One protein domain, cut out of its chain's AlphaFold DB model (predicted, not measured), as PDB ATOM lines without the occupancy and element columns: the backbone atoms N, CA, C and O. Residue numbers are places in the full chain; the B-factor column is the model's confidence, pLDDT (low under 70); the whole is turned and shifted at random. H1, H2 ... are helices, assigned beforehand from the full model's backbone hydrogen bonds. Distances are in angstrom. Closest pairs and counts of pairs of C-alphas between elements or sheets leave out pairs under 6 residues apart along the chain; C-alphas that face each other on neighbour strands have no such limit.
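Overview. This is residues 194 to 299 of the 299 residues of an uncharacterized protein of [Flexibacter] sp. ATCC 35208 (UniProt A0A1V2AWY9). H7 crosses the middle of an elongated body, and H3, H4 and H5 run round it like three sides of a frame. H1 packs on H7 from one face, while H6 and the short H2 lie at the end away from H4. Look for 106 printed residues with seven named helices, H1 to H7 in order, and no named strand: all helix. The whole is compact, with a radius of gyration of the C-alphas of 14.1 A and spans of 44 by 27 by 22 A.

Arrangement. Start at H1, residues 196 to 203, which touches residues 289 to 293 alone of the hub H7, residues 281 to 293; the closest C-alphas, Val 200 and Val 289, are 6.7 A apart. H2, residues 208 to 211, is close to but not clearly touching H3, residues 214 to 233: C-alphas 210 and 216 are 5.8 A apart. H3 touches H7 at a steep tilt of 42 degrees, the same way, closest at C-alphas 224 and 292, 3.8 A. H4, residues 235 to 247, touches H1, about perpendicular at 78 degrees, closest at C-alphas 196 and 245, 6.1 A. H5, residues 249 to 262, touches H7 at a steep tilt of 52 degrees, opposite ways, closest at C-alphas 257 and 282, 6.4 A. H6, residues 264 to 273, is close to but not clearly touching H7, with C-alphas 267 and 281 6.7 A apart. Every O i to N i+4 pair is within hydrogen-bond range in H1, H3, H4, H5, H6 and H7; H2 is too short for one.

Along the chain. Find C-alpha 196 at (-43.831, 25.081, 12.299), where H1 begins. H3 runs 29.1 A, H5 19.8 A, and H7 18.7 A to C-alpha 293 at (-41.322, 25.751, 19.445).

Size, cuts and confidence. The printed part has no cut and no long link. Residues 296 to 299 are under pLDDT 70.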
ATOM      1  N   LEU A 194     -43.761  18.002  14.122       97.44
ATOM      2  CA  LEU A 194     -44.668  18.719  13.226       97.44
ATOM      3  C   LEU A 194     -44.014  19.942  12.560       97.44
ATOM      4  O   LEU A 194     -43.168  20.592  13.192       97.44
ATOM      5  N   PRO A 195     -44.483  20.318  11.351       97.00
ATOM      6  CA  PRO A 195     -44.152  21.594  10.729       97.00
ATOM      7  C   PRO A 195     -44.454  22.778  11.648       97.00
ATOM      8  O   PRO A 195     -45.406  22.760  12.438       97.00
ATOM      9  N   VAL A 196     -43.672  23.849  11.511       96.44
ATOM     10  CA  VAL A 196     -43.831  25.081  12.299       96.44
ATOM     11  C   VAL A 196     -45.253  25.624  12.224       96.44
ATOM     12  O   VAL A 196     -45.843  25.963  13.251       96.44
ATOM     13  N   MET A 197     -45.823  25.705  11.023       97.31
ATOM     14  CA  MET A 197     -47.141  26.319  10.869       97.31
ATOM     15  C   MET A 197     -48.263  25.495  11.506       97.31
ATOM     16  O   MET A 197     -49.224  26.076  12.012       97.31
ATOM     17  N   ASP A 198     -48.137  24.168  11.546       98.25
ATOM     18  CA  ASP A 198     -49.103  23.312  12.237       98.25
ATOM     19  C   ASP A 198     -49.042  23.549  13.747       98.25
ATOM     20  O   ASP A 198     -50.073  23.796  14.374       98.25
ATOM     21  N   LYS A 199     -47.829  23.581  14.314       97.06
ATOM     22  CA  LYS A 199     -47.582  23.880  15.733       97.06
ATOM     23  C   LYS A 199     -48.191  25.219  16.160       97.06
ATOM     24  O   LYS A 199     -48.894  25.281  17.167       97.06
ATOM     25  N   VAL A 200     -47.991  26.274  15.365       97.50
ATOM     26  CA  VAL A 200     -48.559  27.610  15.630       97.50
ATOM     27  C   VAL A 200     -50.089  27.587  15.587       97.50
ATOM     28  O   VAL A 200     -50.733  28.107  16.496       97.50
ATOM     29  N   ASN A 201     -50.691  26.953  14.577       97.94
ATOM     30  CA  ASN A 201     -52.150  26.832  14.487       97.94
ATOM     31  C   ASN A 201     -52.741  26.044  15.667       97.94
ATOM     32  O   ASN A 201     -53.797  26.412  16.184       97.94
ATOM     33  N   ILE A 202     -52.065  24.980  16.111       97.38
ATOM     34  CA  ILE A 202     -52.470  24.180  17.274       97.38
ATOM     35  C   ILE A 202     -52.407  25.026  18.551       97.38
ATOM     36  O   ILE A 202     -53.393  25.093  19.282       97.38
ATOM     37  N   LEU A 203     -51.291  25.719  18.790       96.44
ATOM     38  CA  LEU A 203     -51.080  26.543  19.984       96.44
ATOM     39  C   LEU A 203     -52.052  27.725  20.086       96.44
ATOM     40  O   LEU A 203     -52.482  28.068  21.181       96.44
ATOM     41  N   LEU A 204     -52.424  28.334  18.961       97.19
ATOM     42  CA  LEU A 204     -53.370  29.457  18.923       97.19
ATOM     43  C   LEU A 204     -54.839  29.003  18.830       97.19
ATOM     44  O   LEU A 204     -55.731  29.809  18.560       97.19
ATOM     45  N   THR A 205     -55.118  27.710  19.031       96.69
ATOM     46  CA  THR A 205     -56.490  27.186  19.067       96.69
ATOM     47  C   THR A 205     -57.166  27.369  20.433       96.69
ATOM     48  O   THR A 205     -58.325  27.797  20.440       96.69
ATOM     49  N   PRO A 206     -56.537  27.056  21.585       96.88
ATOM     50  CA  PRO A 206     -57.136  27.285  22.896       96.88
ATOM     51  C   PRO A 206     -57.595  28.727  23.112       96.88
ATOM     52  O   PRO A 206     -57.091  29.645  22.475       96.88
ATOM     53  N   LYS A 207     -58.585  28.943  23.978       96.50
ATOM     54  CA  LYS A 207     -58.945  30.296  24.405       96.50
ATOM     55  C   LYS A 207     -57.841  30.868  25.307       96.50
ATOM     56  O   LYS A 207     -57.157  30.085  25.974       96.50
ATOM     57  N   PRO A 208     -57.685  32.198  25.401       96.62
ATOM     58  CA  PRO A 208     -56.652  32.789  26.243       96.62
ATOM     59  C   PRO A 208     -56.774  32.426  27.723       96.62
ATOM     60  O   PRO A 208     -55.748  32.263  28.375       96.62
ATOM     61  N   GLU A 209     -57.994  32.253  28.240       95.56
ATOM     62  CA  GLU A 209     -58.229  31.851  29.631       95.56
ATOM     63  C   GLU A 209     -57.591  30.494  29.943       95.56
ATOM     64  O   GLU A 209     -57.093  30.285  31.045       95.56
ATOM     65  N   ASP A 210     -57.583  29.584  28.965       95.62
ATOM     66  CA  ASP A 210     -57.006  28.252  29.105       95.62
ATOM     67  C   ASP A 210     -55.514  28.245  28.751       95.62
ATOM     68  O   ASP A 210     -54.721  27.643  29.478       95.62
ATOM     69  N   LEU A 211     -55.112  28.948  27.682       95.62
ATOM     70  CA  LEU A 211     -53.717  29.041  27.236       95.62
ATOM     71  C   LEU A 211     -52.816  29.703  28.288       95.62
ATOM     72  O   LEU A 211     -51.722  29.216  28.555       95.62
ATOM     73  N   PHE A 212     -53.287  30.793  28.896       95.69
ATOM     74  CA  PHE A 212     -52.544  31.559  29.900       95.69
ATOM     75  C   PHE A 212     -52.902  31.186  31.344       95.69
ATOM     76  O   PHE A 212     -52.503  31.888  32.272       95.69
ATOM     77  N   SER A 213     -53.638  30.091  31.550       94.62
ATOM     78  CA  SER A 213     -53.793  29.494  32.878       94.62
ATOM     79  C   SER A 213     -52.480  28.867  33.356       94.62
ATOM     80  O   SER A 213     -51.639  28.486  32.540       94.62
ATOM     81  N   ASP A 214     -52.334  28.657  34.667       94.25
ATOM     82  CA  ASP A 214     -51.168  27.959  35.233       94.25
ATOM     83  C   ASP A 214     -50.952  26.577  34.588       94.25
ATOM     84  O   ASP A 214     -49.825  26.191  34.279       94.25
ATOM     85  N   ARG A 215     -52.042  25.837  34.324       93.56
ATOM     86  CA  ARG A 215     -51.973  24.526  33.653       93.56
ATOM     87  C   ARG A 215     -51.574  24.648  32.182       93.56
ATOM     88  O   ARG A 215     -50.855  23.781  31.690       93.56
ATOM     89  N   GLY A 216     -52.063  25.667  31.478       94.19
ATOM     90  CA  GLY A 216     -51.748  25.908  30.068       94.19
ATOM     91  C   GLY A 216     -50.284  26.288  29.872       94.19
ATOM     92  O   GLY A 216     -49.583  25.658  29.080       94.19
ATOM     93  N   LEU A 217     -49.795  27.238  30.671       94.69
ATOM     94  CA  LEU A 217     -48.401  27.676  30.636       94.69
ATOM     95  C   LEU A 217     -47.437  26.548  31.008       94.69
ATOM     96  O   LEU A 217     -46.443  26.362  30.315       94.69
ATOM     97  N   LYS A 218     -47.763  25.737  32.023       95.12
ATOM     98  CA  LYS A 218     -46.944  24.577  32.403       95.12
ATOM     99  C   LYS A 218     -46.832  23.539  31.279       95.12
ATOM    100  O   LYS A 218     -45.758  22.986  31.064       95.12
ATOM    101  N   GLN A 219     -47.918  23.273  30.547       95.00
ATOM    102  CA  GLN A 219     -47.879  22.371  29.387       95.00
ATOM    103  C   GLN A 219     -47.026  22.943  28.249       95.00
ATOM    104  O   GLN A 219     -46.249  22.207  27.645       95.00
ATOM    105  N   ALA A 220     -47.158  24.243  27.962       94.38
ATOM    106  CA  ALA A 220     -46.367  24.914  26.932       94.38
ATOM    107  C   ALA A 220     -44.870  24.934  27.282       94.38
ATOM    108  O   ALA A 220     -44.040  24.650  26.422       94.38
ATOM    109  N   GLU A 221     -44.534  25.207  28.545       94.19
ATOM    110  CA  GLU A 221     -43.164  25.156  29.064       94.19
ATOM    111  C   GLU A 221     -42.571  23.750  28.933       94.19
ATOM    112  O   GLU A 221     -41.461  23.601  28.425       94.19
ATOM    113  N   GLN A 222     -43.322  22.717  29.331       95.62
ATOM    114  CA  GLN A 222     -42.864  21.333  29.232       95.62
ATOM    115  C   GLN A 222     -42.596  20.938  27.773       95.62
ATOM    116  O   GLN A 222     -41.494  20.503  27.456       95.62
ATOM    117  N   ILE A 223     -43.544  21.192  26.865       95.81
ATOM    118  CA  ILE A 223     -43.354  20.904  25.434       95.81
ATOM    119  C   ILE A 223     -42.189  21.713  24.854       95.81
ATOM    120  O   ILE A 223     -41.452  21.194  24.020       95.81
ATOM    121  N   GLY A 224     -41.982  22.957  25.295       95.12
ATOM    122  CA  GLY A 224     -40.823  23.764  24.910       95.12
ATOM    123  C   GLY A 224     -39.494  23.142  25.344       95.12
ATOM    124  O   GLY A 224     -38.557  23.053  24.545       95.12
ATOM    125  N   ALA A 225     -39.417  22.652  26.581       95.25
ATOM    126  CA  ALA A 225     -38.249  21.936  27.087       95.25
ATOM    127  C   ALA A 225     -37.997  20.634  26.307       95.25
ATOM    128  O   ALA A 225     -36.871  20.381  25.871       95.25
ATOM    129  N   ASP A 226     -39.045  19.852  26.050       95.88
ATOM    130  CA  ASP A 226     -38.953  18.599  25.301       95.88
ATOM    131  C   ASP A 226     -38.579  18.852  23.827       95.88
ATOM    132  O   ASP A 226     -37.743  18.150  23.249       95.88
ATOM    133  N   GLN A 227     -39.086  19.933  23.227       96.25
ATOM    134  CA  GLN A 227     -38.713  20.380  21.884       96.25
ATOM    135  C   GLN A 227     -37.239  20.786  21.798       96.25
ATOM    136  O   GLN A 227     -36.578  20.472  20.802       96.25
ATOM    137  N   PHE A 228     -36.715  21.464  22.823       95.12
ATOM    138  CA  PHE A 228     -35.297  21.802  22.912       95.12
ATOM    139  C   PHE A 228     -34.430  20.538  22.937       95.12
ATOM    140  O   PHE A 228     -33.494  20.419  22.143       95.12
ATOM    141  N   VAL A 229     -34.775  19.559  23.782       95.75
ATOM    142  CA  VAL A 229     -34.078  18.262  23.838       95.75
ATOM    143  C   VAL A 229     -34.162  17.543  22.491       95.75
ATOM    144  O   VAL A 229     -33.151  17.049  21.985       95.75
ATOM    145  N   TYR A 230     -35.333  17.545  21.854       95.81
ATOM    146  CA  TYR A 230     -35.527  16.944  20.537       95.81
ATOM    147  C   TYR A 230     -34.610  17.565  19.472       95.81
ATOM    148  O   TYR A 230     -34.036  16.837  18.660       95.81
ATOM    149  N   TYR A 231     -34.413  18.887  19.493       95.56
ATOM    150  CA  TYR A 231     -33.499  19.582  18.581       95.56
ATOM    151  C   TYR A 231     -32.024  19.250  18.815       95.56
ATOM    152  O   TYR A 231     -31.279  19.150  17.839       95.56
ATOM    153  N   LEU A 232     -31.599  19.025  20.065       94.56
ATOM    154  CA  LEU A 232     -30.229  18.583  20.359       94.56
ATOM    155  C   LEU A 232     -29.922  17.217  19.733       94.56
ATOM    156  O   LEU A 232     -28.808  16.987  19.266       94.56
ATOM    157  N   VAL A 233     -30.914  16.325  19.696       96.75
ATOM    158  CA  VAL A 233     -30.784  14.986  19.100       96.75
ATOM    159  C   VAL A 233     -30.958  15.018  17.572       96.75
ATOM    160  O   VAL A 233     -30.368  14.197  16.870       96.75
ATOM    161  N   HIS A 234     -31.702  15.990  17.032       96.44
ATOM    162  CA  HIS A 234     -32.008  16.114  15.599       96.44
ATOM    163  C   HIS A 234     -31.556  17.471  15.012       96.44
ATOM    164  O   HIS A 234     -32.389  18.278  14.586       96.44
ATOM    165  N   PRO A 235     -30.240  17.743  14.911       95.25
ATOM    166  CA  PRO A 235     -29.726  19.071  14.552       95.25
ATOM    167  C   PRO A 235     -30.093  19.516  13.128       95.25
ATOM    168  O   PRO A 235     -30.349  20.696  12.890       95.25
ATOM    169  N   VAL A 236     -30.168  18.588  12.167       96.12
ATOM    170  CA  VAL A 236     -30.589  18.910  10.790       96.12
ATOM    171  C   VAL A 236     -32.049  19.366  10.761       96.12
ATOM    172  O   VAL A 236     -32.370  20.356  10.104       96.12
ATOM    173  N   PHE A 237     -32.917  18.684  11.511       95.38
ATOM    174  CA  PHE A 237     -34.325  19.055  11.643       95.38
ATOM    175  C   PHE A 237     -34.482  20.415  12.336       95.38
ATOM    176  O   PHE A 237     -35.253  21.251  11.875       95.38
ATOM    177  N   ALA A 238     -33.688  20.690  13.376       94.88
ATOM    178  CA  ALA A 238     -33.685  21.990  14.049       94.88
ATOM    179  C   ALA A 238     -33.372  23.146  13.079       94.88
ATOM    180  O   ALA A 238     -34.062  24.165  13.075       94.88
ATOM    181  N   VAL A 239     -32.380  22.973  12.194       94.31
ATOM    182  CA  VAL A 239     -32.051  23.965  11.152       94.31
ATOM    183  C   VAL A 239     -33.178  24.111  10.122       94.31
ATOM    184  O   VAL A 239     -33.419  25.214   9.632       94.31
ATOM    185  N   GLN A 240     -33.880  23.029   9.776       95.31
ATOM    186  CA  GLN A 240     -35.035  23.092   8.873       95.31
ATOM    187  C   GLN A 240     -36.193  23.883   9.498       95.31
ATOM    188  O   GLN A 240     -36.691  24.811   8.864       95.31
ATOM    189  N   GLN A 241     -36.539  23.599  10.755       95.06
ATOM    190  CA  GLN A 241     -37.564  24.325  11.515       95.06
ATOM    191  C   GLN A 241     -37.222  25.815  11.654       95.06
ATOM    192  O   GLN A 241     -38.092  26.668  11.497       95.06
ATOM    193  N   ALA A 242     -35.946  26.147  11.873       93.56
ATOM    194  CA  ALA A 242     -35.460  27.528  11.906       93.56
ATOM    195  C   ALA A 242     -35.775  28.291  10.615       93.56
ATOM    196  O   ALA A 242     -36.264  29.423  10.631       93.56
ATOM    197  N   LYS A 243     -35.477  27.653   9.478       95.25
ATOM    198  CA  LYS A 243     -35.707  28.226   8.153       95.25
ATOM    199  C   LYS A 243     -37.199  28.363   7.886       95.25
ATOM    200  O   LYS A 243     -37.620  29.416   7.425       95.25
ATOM    201  N   GLU A 244     -37.987  27.341   8.217       95.50
ATOM    202  CA  GLU A 244     -39.443  27.380   8.067       95.50
ATOM    203  C   GLU A 244     -40.058  28.530   8.876       95.50
ATOM    204  O   GLU A 244     -40.845  29.302   8.332       95.50
ATOM    205  N   ALA A 245     -39.653  28.695  10.138       94.50
ATOM    206  CA  ALA A 245     -40.115  29.785  10.993       94.50
ATOM    207  C   ALA A 245     -39.737  31.160  10.440       94.50
ATOM    208  O   ALA A 245     -40.573  32.056  10.395       94.50
ATOM    209  N   THR A 246     -38.496  31.307   9.967       94.19
ATOM    210  CA  THR A 246     -38.012  32.563   9.376       94.19
ATOM    211  C   THR A 246     -38.816  32.933   8.130       94.19
ATOM    212  O   THR A 246     -39.269  34.066   8.003       94.19
ATOM    213  N   VAL A 247     -39.043  31.970   7.231       96.69
ATOM    214  CA  VAL A 247     -39.812  32.177   5.992       96.69
ATOM    215  C   VAL A 247     -41.277  32.509   6.282       96.69
ATOM    216  O   VAL A 247     -41.881  33.293   5.558       96.69
ATOM    217  N   ASN A 248     -41.854  31.939   7.341       96.38
ATOM    218  CA  ASN A 248     -43.253  32.154   7.701       96.38
ATOM    219  C   ASN A 248     -43.465  33.252   8.755       96.38
ATOM    220  O   ASN A 248     -44.590  33.404   9.229       96.38
ATOM    221  N   MET A 249     -42.438  34.023   9.128       95.06
ATOM    222  CA  MET A 249     -42.518  34.939  10.273       95.06
ATOM    223  C   MET A 249     -43.657  35.959  10.139       95.06
ATOM    224  O   MET A 249     -44.444  36.111  11.067       95.06
ATOM    225  N   GLU A 250     -43.831  36.573   8.965       97.00
ATOM    226  CA  GLU A 250     -44.943  37.508   8.716       97.00
ATOM    227  C   GLU A 250     -46.314  36.852   8.936       97.00
ATOM    228  O   GLU A 250     -47.218  37.439   9.534       97.00
ATOM    229  N   LYS A 251     -46.464  35.597   8.498       97.56
ATOM    230  CA  LYS A 251     -47.693  34.823   8.684       97.56
ATOM    231  C   LYS A 251     -47.915  34.476  10.155       97.56
ATOM    232  O   LYS A 251     -49.048  34.551  10.619       97.56
ATOM    233  N   ILE A 252     -46.861  34.123  10.891       97.50
ATOM    234  CA  ILE A 252     -46.931  33.849  12.334       97.50
ATOM    235  C   ILE A 252     -47.372  35.112  13.081       97.50
ATOM    236  O   ILE A 252     -48.333  35.053  13.844       97.50
ATOM    237  N   THR A 253     -46.749  36.260  12.808       96.81
ATOM    238  CA  THR A 253     -47.143  37.546  13.400       96.81
ATOM    239  C   THR A 253     -48.593  37.898  13.064       96.81
ATOM    240  O   THR A 253     -49.344  38.300  13.948       96.81
ATOM    241  N   SER A 254     -49.032  37.671  11.822       98.19
ATOM    242  CA  SER A 254     -50.431  37.877  11.425       98.19
ATOM    243  C   SER A 254     -51.406  36.969  12.187       98.19
ATOM    244  O   SER A 254     -52.469  37.430  12.603       98.19
ATOM    245  N   LEU A 255     -51.051  35.702  12.428       97.94
ATOM    246  CA  LEU A 255     -51.864  34.786  13.237       97.94
ATOM    247  C   LEU A 255     -51.927  35.214  14.707       97.94
ATOM    248  O   LEU A 255     -53.003  35.163  15.298       97.94
ATOM    249  N   VAL A 256     -50.808  35.667  15.281       98.06
ATOM    250  CA  VAL A 256     -50.754  36.203  16.651       98.06
ATOM    251  C   VAL A 256     -51.638  37.442  16.785       98.06
ATOM    252  O   VAL A 256     -52.470  37.503  17.689       98.06
ATOM    253  N   HIS A 257     -51.527  38.383  15.847       98.00
ATOM    254  CA  HIS A 257     -52.376  39.572  15.799       98.00
ATOM    255  C   HIS A 257     -53.863  39.200  15.660       98.00
ATOM    256  O   HIS A 257     -54.714  39.684  16.403       98.00
ATOM    257  N   GLY A 258     -54.191  38.266  14.760       98.00
ATOM    258  CA  GLY A 258     -55.557  37.766  14.596       98.00
ATOM    259  C   GLY A 258     -56.111  37.112  15.865       98.00
ATOM    260  O   GLY A 258     -57.272  37.329  16.212       98.00
ATOM    261  N   TYR A 259     -55.283  36.353  16.587       97.88
ATOM    262  CA  TYR A 259     -55.643  35.761  17.874       97.88
ATOM    263  C   TYR A 259     -55.886  36.828  18.952       97.88
ATOM    264  O   TYR A 259     -56.860  36.723  19.700       97.88
ATOM    265  N   TYR A 260     -55.056  37.874  19.004       97.38
ATOM    266  CA  TYR A 260     -55.272  39.023  19.885       97.38
ATOM    267  C   TYR A 260     -56.620  39.700  19.603       97.38
ATOM    268  O   TYR A 260     -57.449  39.802  20.507       97.38
ATOM    269  N   LEU A 261     -56.888  40.068  18.346       97.94
ATOM    270  CA  LEU A 261     -58.129  40.744  17.954       97.94
ATOM    271  C   LEU A 261     -59.380  39.910  18.255       97.94
ATOM    272  O   LEU A 261     -60.365  40.432  18.776       97.94
ATOM    273  N   GLN A 262     -59.350  38.603  17.974       97.00
ATOM    274  CA  GLN A 262     -60.481  37.707  18.252       97.00
ATOM    275  C   GLN A 262     -60.806  37.597  19.745       97.00
ATOM    276  O   GLN A 262     -61.945  37.295  20.100       97.00
ATOM    277  N   ASN A 263     -59.827  37.853  20.614       97.50
ATOM    278  CA  ASN A 263     -59.983  37.756  22.058       97.50
ATOM    279  C   ASN A 263     -59.702  39.089  22.768       97.50
ATOM    280  O   ASN A 263     -59.317  39.100  23.938       97.50
ATOM    281  N   GLN A 264     -59.928  40.216  22.087       96.25
ATOM    282  CA  GLN A 264     -59.597  41.551  22.589       96.25
ATOM    283  C   GLN A 264     -60.190  41.817  23.978       96.25
ATOM    284  O   GLN A 264     -59.490  42.287  24.869       96.25
ATOM    285  N   LYS A 265     -61.442  41.402  24.207       96.75
ATOM    286  CA  LYS A 265     -62.107  41.544  25.509       96.75
ATOM    287  C   LYS A 265     -61.319  40.899  26.654       96.75
ATOM    288  O   LYS A 265     -61.186  41.509  27.709       96.75
ATOM    289  N   PHE A 266     -60.800  39.684  26.453       96.75
ATOM    290  CA  PHE A 266     -59.993  39.008  27.471       96.75
ATOM    291  C   PHE A 266     -58.744  39.830  27.790       96.75
ATOM    292  O   PHE A 266     -58.450  40.066  28.959       96.75
ATOM    293  N   PHE A 267     -58.028  40.287  26.762       96.50
ATOM    294  CA  PHE A 267     -56.784  41.030  26.952       96.50
ATOM    295  C   PHE A 267     -57.016  42.410  27.570       96.50
ATOM    296  O   PHE A 267     -56.245  42.810  28.436       96.50
ATOM    297  N   ASP A 268     -58.104  43.092  27.214       95.12
ATOM    298  CA  ASP A 268     -58.500  44.358  27.834       95.12
ATOM    299  C   ASP A 268     -58.809  44.176  29.328       95.12
ATOM    300  O   ASP A 268     -58.399  44.982  30.165       95.12
ATOM    301  N   ASP A 269     -59.518  43.106  29.693       96.56
ATOM    302  CA  ASP A 269     -59.841  42.804  31.091       96.56
ATOM    303  C   ASP A 269     -58.601  42.324  31.874       96.56
ATOM    304  O   ASP A 269     -58.389  42.710  33.030       96.56
ATOM    305  N   ALA A 270     -57.717  41.559  31.233       94.25
ATOM    306  CA  ALA A 270     -56.435  41.142  31.793       94.25
ATOM    307  C   ALA A 270     -55.487  42.336  32.018       94.25
ATOM    308  O   ALA A 270     -54.827  42.418  33.055       94.25
ATOM    309  N   ALA A 271     -55.470  43.311  31.106       94.31
ATOM    310  CA  ALA A 271     -54.699  44.546  31.243       94.31
ATOM    311  C   ALA A 271     -55.231  45.455  32.359       94.31
ATOM    312  O   ALA A 271     -54.444  46.118  33.028       94.31
ATOM    313  N   LYS A 272     -56.542  45.455  32.638       95.25
ATOM    314  CA  LYS A 272     -57.098  46.174  33.801       95.25
ATOM    315  C   LYS A 272     -56.668  45.555  35.130       95.25
ATOM    316  O   LYS A 272     -56.445  46.279  36.096       95.25
ATOM    317  N   THR A 273     -56.588  44.228  35.195       94.50
ATOM    318  CA  THR A 273     -56.273  43.495  36.435       94.50
ATOM    319  C   THR A 273     -54.772  43.394  36.702       94.50
ATOM    320  O   THR A 273     -54.353  43.473  37.853       94.50
ATOM    321  N   ASN A 274     -53.952  43.273  35.655       93.19
ATOM    322  CA  ASN A 274     -52.493  43.263  35.739       93.19
ATOM    323  C   ASN A 274     -51.872  44.076  34.582       93.19
ATOM    324  O   ASN A 274     -51.404  43.491  33.598       93.19
ATOM    325  N   PRO A 275     -51.830  45.417  34.703       91.06
ATOM    326  CA  PRO A 275     -51.360  46.297  33.633       91.06
ATOM    327  C   PRO A 275     -49.918  46.026  33.196       91.06
ATOM    328  O   PRO A 275     -49.622  46.053  32.007       91.06
ATOM    329  N   GLN A 276     -49.014  45.722  34.134       90.75
ATOM    330  CA  GLN A 276     -47.618  45.410  33.803       90.75
ATOM    331  C   GLN A 276     -47.482  44.065  33.085       90.75
ATOM    332  O   GLN A 276     -46.728  43.958  32.123       90.75
ATOM    333  N   GLY A 277     -48.222  43.042  33.519       88.69
ATOM    334  CA  GLY A 277     -48.160  41.707  32.924       88.69
ATOM    335  C   GLY A 277     -48.816  41.587  31.547       88.69
ATOM    336  O   GLY A 277     -48.641  40.552  30.899       88.69
ATOM    337  N   TRP A 278     -49.570  42.604  31.118       93.44
ATOM    338  CA  TRP A 278     -50.322  42.646  29.858       93.44
ATOM    339  C   TRP A 278     -50.162  43.982  29.114       93.44
ATOM    340  O   TRP A 278     -51.032  44.358  28.337       93.44
ATOM    341  N   ALA A 279     -49.048  44.689  29.332       91.56
ATOM    342  CA  ALA A 279     -48.747  45.944  28.638       91.56
ATOM    343  C   ALA A 279     -48.611  45.760  27.114       91.56
ATOM    344  O   ALA A 279     -48.947  46.663  26.355       91.56
ATOM    345  N   ASP A 280     -48.149  44.581  26.686       94.94
ATOM    346  CA  ASP A 280     -48.066  44.167  25.284       94.94
ATOM    347  C   ASP A 280     -48.540  42.704  25.139       94.94
ATOM    348  O   ASP A 280     -47.751  41.758  25.274       94.94
ATOM    349  N   PRO A 281     -49.856  42.483  24.944       94.81
ATOM    350  CA  PRO A 281     -50.419  41.142  24.820       94.81
ATOM    351  C   PRO A 281     -49.890  40.376  23.606       94.81
ATOM    352  O   PRO A 281     -49.654  39.175  23.710       94.81
ATOM    353  N   GLU A 282     -49.672  41.049  22.477       95.56
ATOM    354  CA  GLU A 282     -49.181  40.415  21.249       95.56
ATOM    355  C   GLU A 282     -47.759  39.904  21.421       95.56
ATOM    356  O   GLU A 282     -47.479  38.746  21.097       95.56
ATOM    357  N   HIS A 283     -46.880  40.715  22.016       94.94
ATOM    358  CA  HIS A 283     -45.532  40.276  22.359       94.94
ATOM    359  C   HIS A 283     -45.553  39.083  23.315       94.94
ATOM    360  O   HIS A 283     -44.771  38.145  23.159       94.94
ATOM    361  N   LYS A 284     -46.479  39.067  24.278       94.62
ATOM    362  CA  LYS A 284     -46.620  37.953  25.221       94.62
ATOM    363  C   LYS A 284     -47.115  36.671  24.549       94.62
ATOM    364  O   LYS A 284     -46.568  35.605  24.821       94.62
ATOM    365  N   ILE A 285     -48.096  36.759  23.647       96.44
ATOM    366  CA  ILE A 285     -48.555  35.616  22.839       96.44
ATOM    367  C   ILE A 285     -47.404  35.095  21.971       96.44
ATOM    368  O   ILE A 285     -47.142  33.891  21.953       96.44
ATOM    369  N   MET A 286     -46.678  35.993  21.300       95.81
ATOM    370  CA  MET A 286     -45.512  35.633  20.493       95.81
ATOM    371  C   MET A 286     -44.405  34.990  21.340       95.81
ATOM    372  O   MET A 286     -43.741  34.062  20.882       95.81
ATOM    373  N   GLY A 287     -44.242  35.428  22.592       94.00
ATOM    374  CA  GLY A 287     -43.358  34.804  23.573       94.00
ATOM    375  C   GLY A 287     -43.696  33.334  23.806       94.00
ATOM    376  O   GLY A 287     -42.811  32.496  23.697       94.00
ATOM    377  N   VAL A 288     -44.975  32.993  24.008       94.12
ATOM    378  CA  VAL A 288     -45.406  31.590  24.168       94.12
ATOM    379  C   VAL A 288     -45.134  30.775  22.898       94.12
ATOM    380  O   VAL A 288     -44.615  29.664  22.982       94.12
ATOM    381  N   VAL A 289     -45.423  31.332  21.714       94.31
ATOM    382  CA  VAL A 289     -45.113  30.681  20.424       94.31
ATOM    383  C   VAL A 289     -43.615  30.391  20.298       94.31
ATOM    384  O   VAL A 289     -43.221  29.291  19.902       94.31
ATOM    385  N   ARG A 290     -42.777  31.369  20.652       91.38
ATOM    386  CA  ARG A 290     -41.320  31.239  20.630       91.38
ATOM    387  C   ARG A 290     -40.835  30.200  21.629       91.38
ATOM    388  O   ARG A 290     -40.069  29.324  21.252       91.38
ATOM    389  N   ASP A 291     -41.268  30.284  22.874       89.81
ATOM    390  CA  ASP A 291     -40.718  29.460  23.948       89.81
ATOM    391  C   ASP A 291     -41.124  27.987  23.784       89.81
ATOM    392  O   ASP A 291     -40.334  27.090  24.075       89.81
ATOM    393  N   MET A 292     -42.304  27.726  23.214       87.50
ATOM    394  CA  MET A 292     -42.789  26.367  22.978       87.50
ATOM    395  C   MET A 292     -42.128  25.673  21.772       87.50
ATOM    396  O   MET A 292     -41.936  24.460  21.800       87.50
ATOM    397  N   PHE A 293     -41.778  26.394  20.697       84.50
ATOM    398  CA  PHE A 293     -41.322  25.751  19.445       84.50
ATOM    399  C   PHE A 293     -39.961  26.223  18.923       84.50
ATOM    400  O   PHE A 293     -39.343  25.540  18.096       84.50
ATOM    401  N   PHE A 294     -39.477  27.355  19.431       80.81
ATOM    402  CA  PHE A 294     -38.229  28.019  19.057       80.81
ATOM    403  C   PHE A 294     -37.341  28.384  20.261       80.81
ATOM    404  O   PHE A 294     -36.733  29.456  20.244       80.81
ATOM    405  N   PRO A 295     -37.179  27.520  21.283       71.25
ATOM    406  CA  PRO A 295     -36.432  27.872  22.497       71.25
ATOM    407  C   PRO A 295     -34.955  28.225  22.228       71.25
ATOM    408  O   PRO A 295     -34.313  28.904  23.025       71.25
ATOM    409  N   THR A 296     -34.405  27.801  21.086       61.88
ATOM    410  CA  THR A 296     -33.034  28.101  20.644       61.88
ATOM    411  C   THR A 296     -32.884  29.430  19.897       61.88
ATOM    412  O   THR A 296     -31.756  29.883  19.708       61.88
ATOM    413  N   PHE A 297     -33.976  30.054  19.442       56.91
ATOM    414  CA  PHE A 297     -33.938  31.268  18.623       56.91
ATOM    415  C   PHE A 297     -34.250  32.495  19.478       56.91
ATOM    416  O   PHE A 297     -35.400  32.763  19.822       56.91
ATOM    417  N   ARG A 298     -33.216  33.276  19.803       49.50
ATOM    418  CA  ARG A 298     -33.402  34.675  20.198       49.50
ATOM    419  C   ARG A 298     -33.423  35.507  18.917       49.50
ATOM    420  O   ARG A 298     -32.371  35.682  18.309       49.50
ATOM    421  N   PHE A 299     -34.618  35.906  18.484       43.88
ATOM    422  CA  PHE A 299     -34.795  36.953  17.475       43.88
ATOM    423  C   PHE A 299     -34.450  38.318  18.074       43.88
ATOM    424  O   PHE A 299     -34.745  38.506  19.279       43.88
TER     425      PHE A 299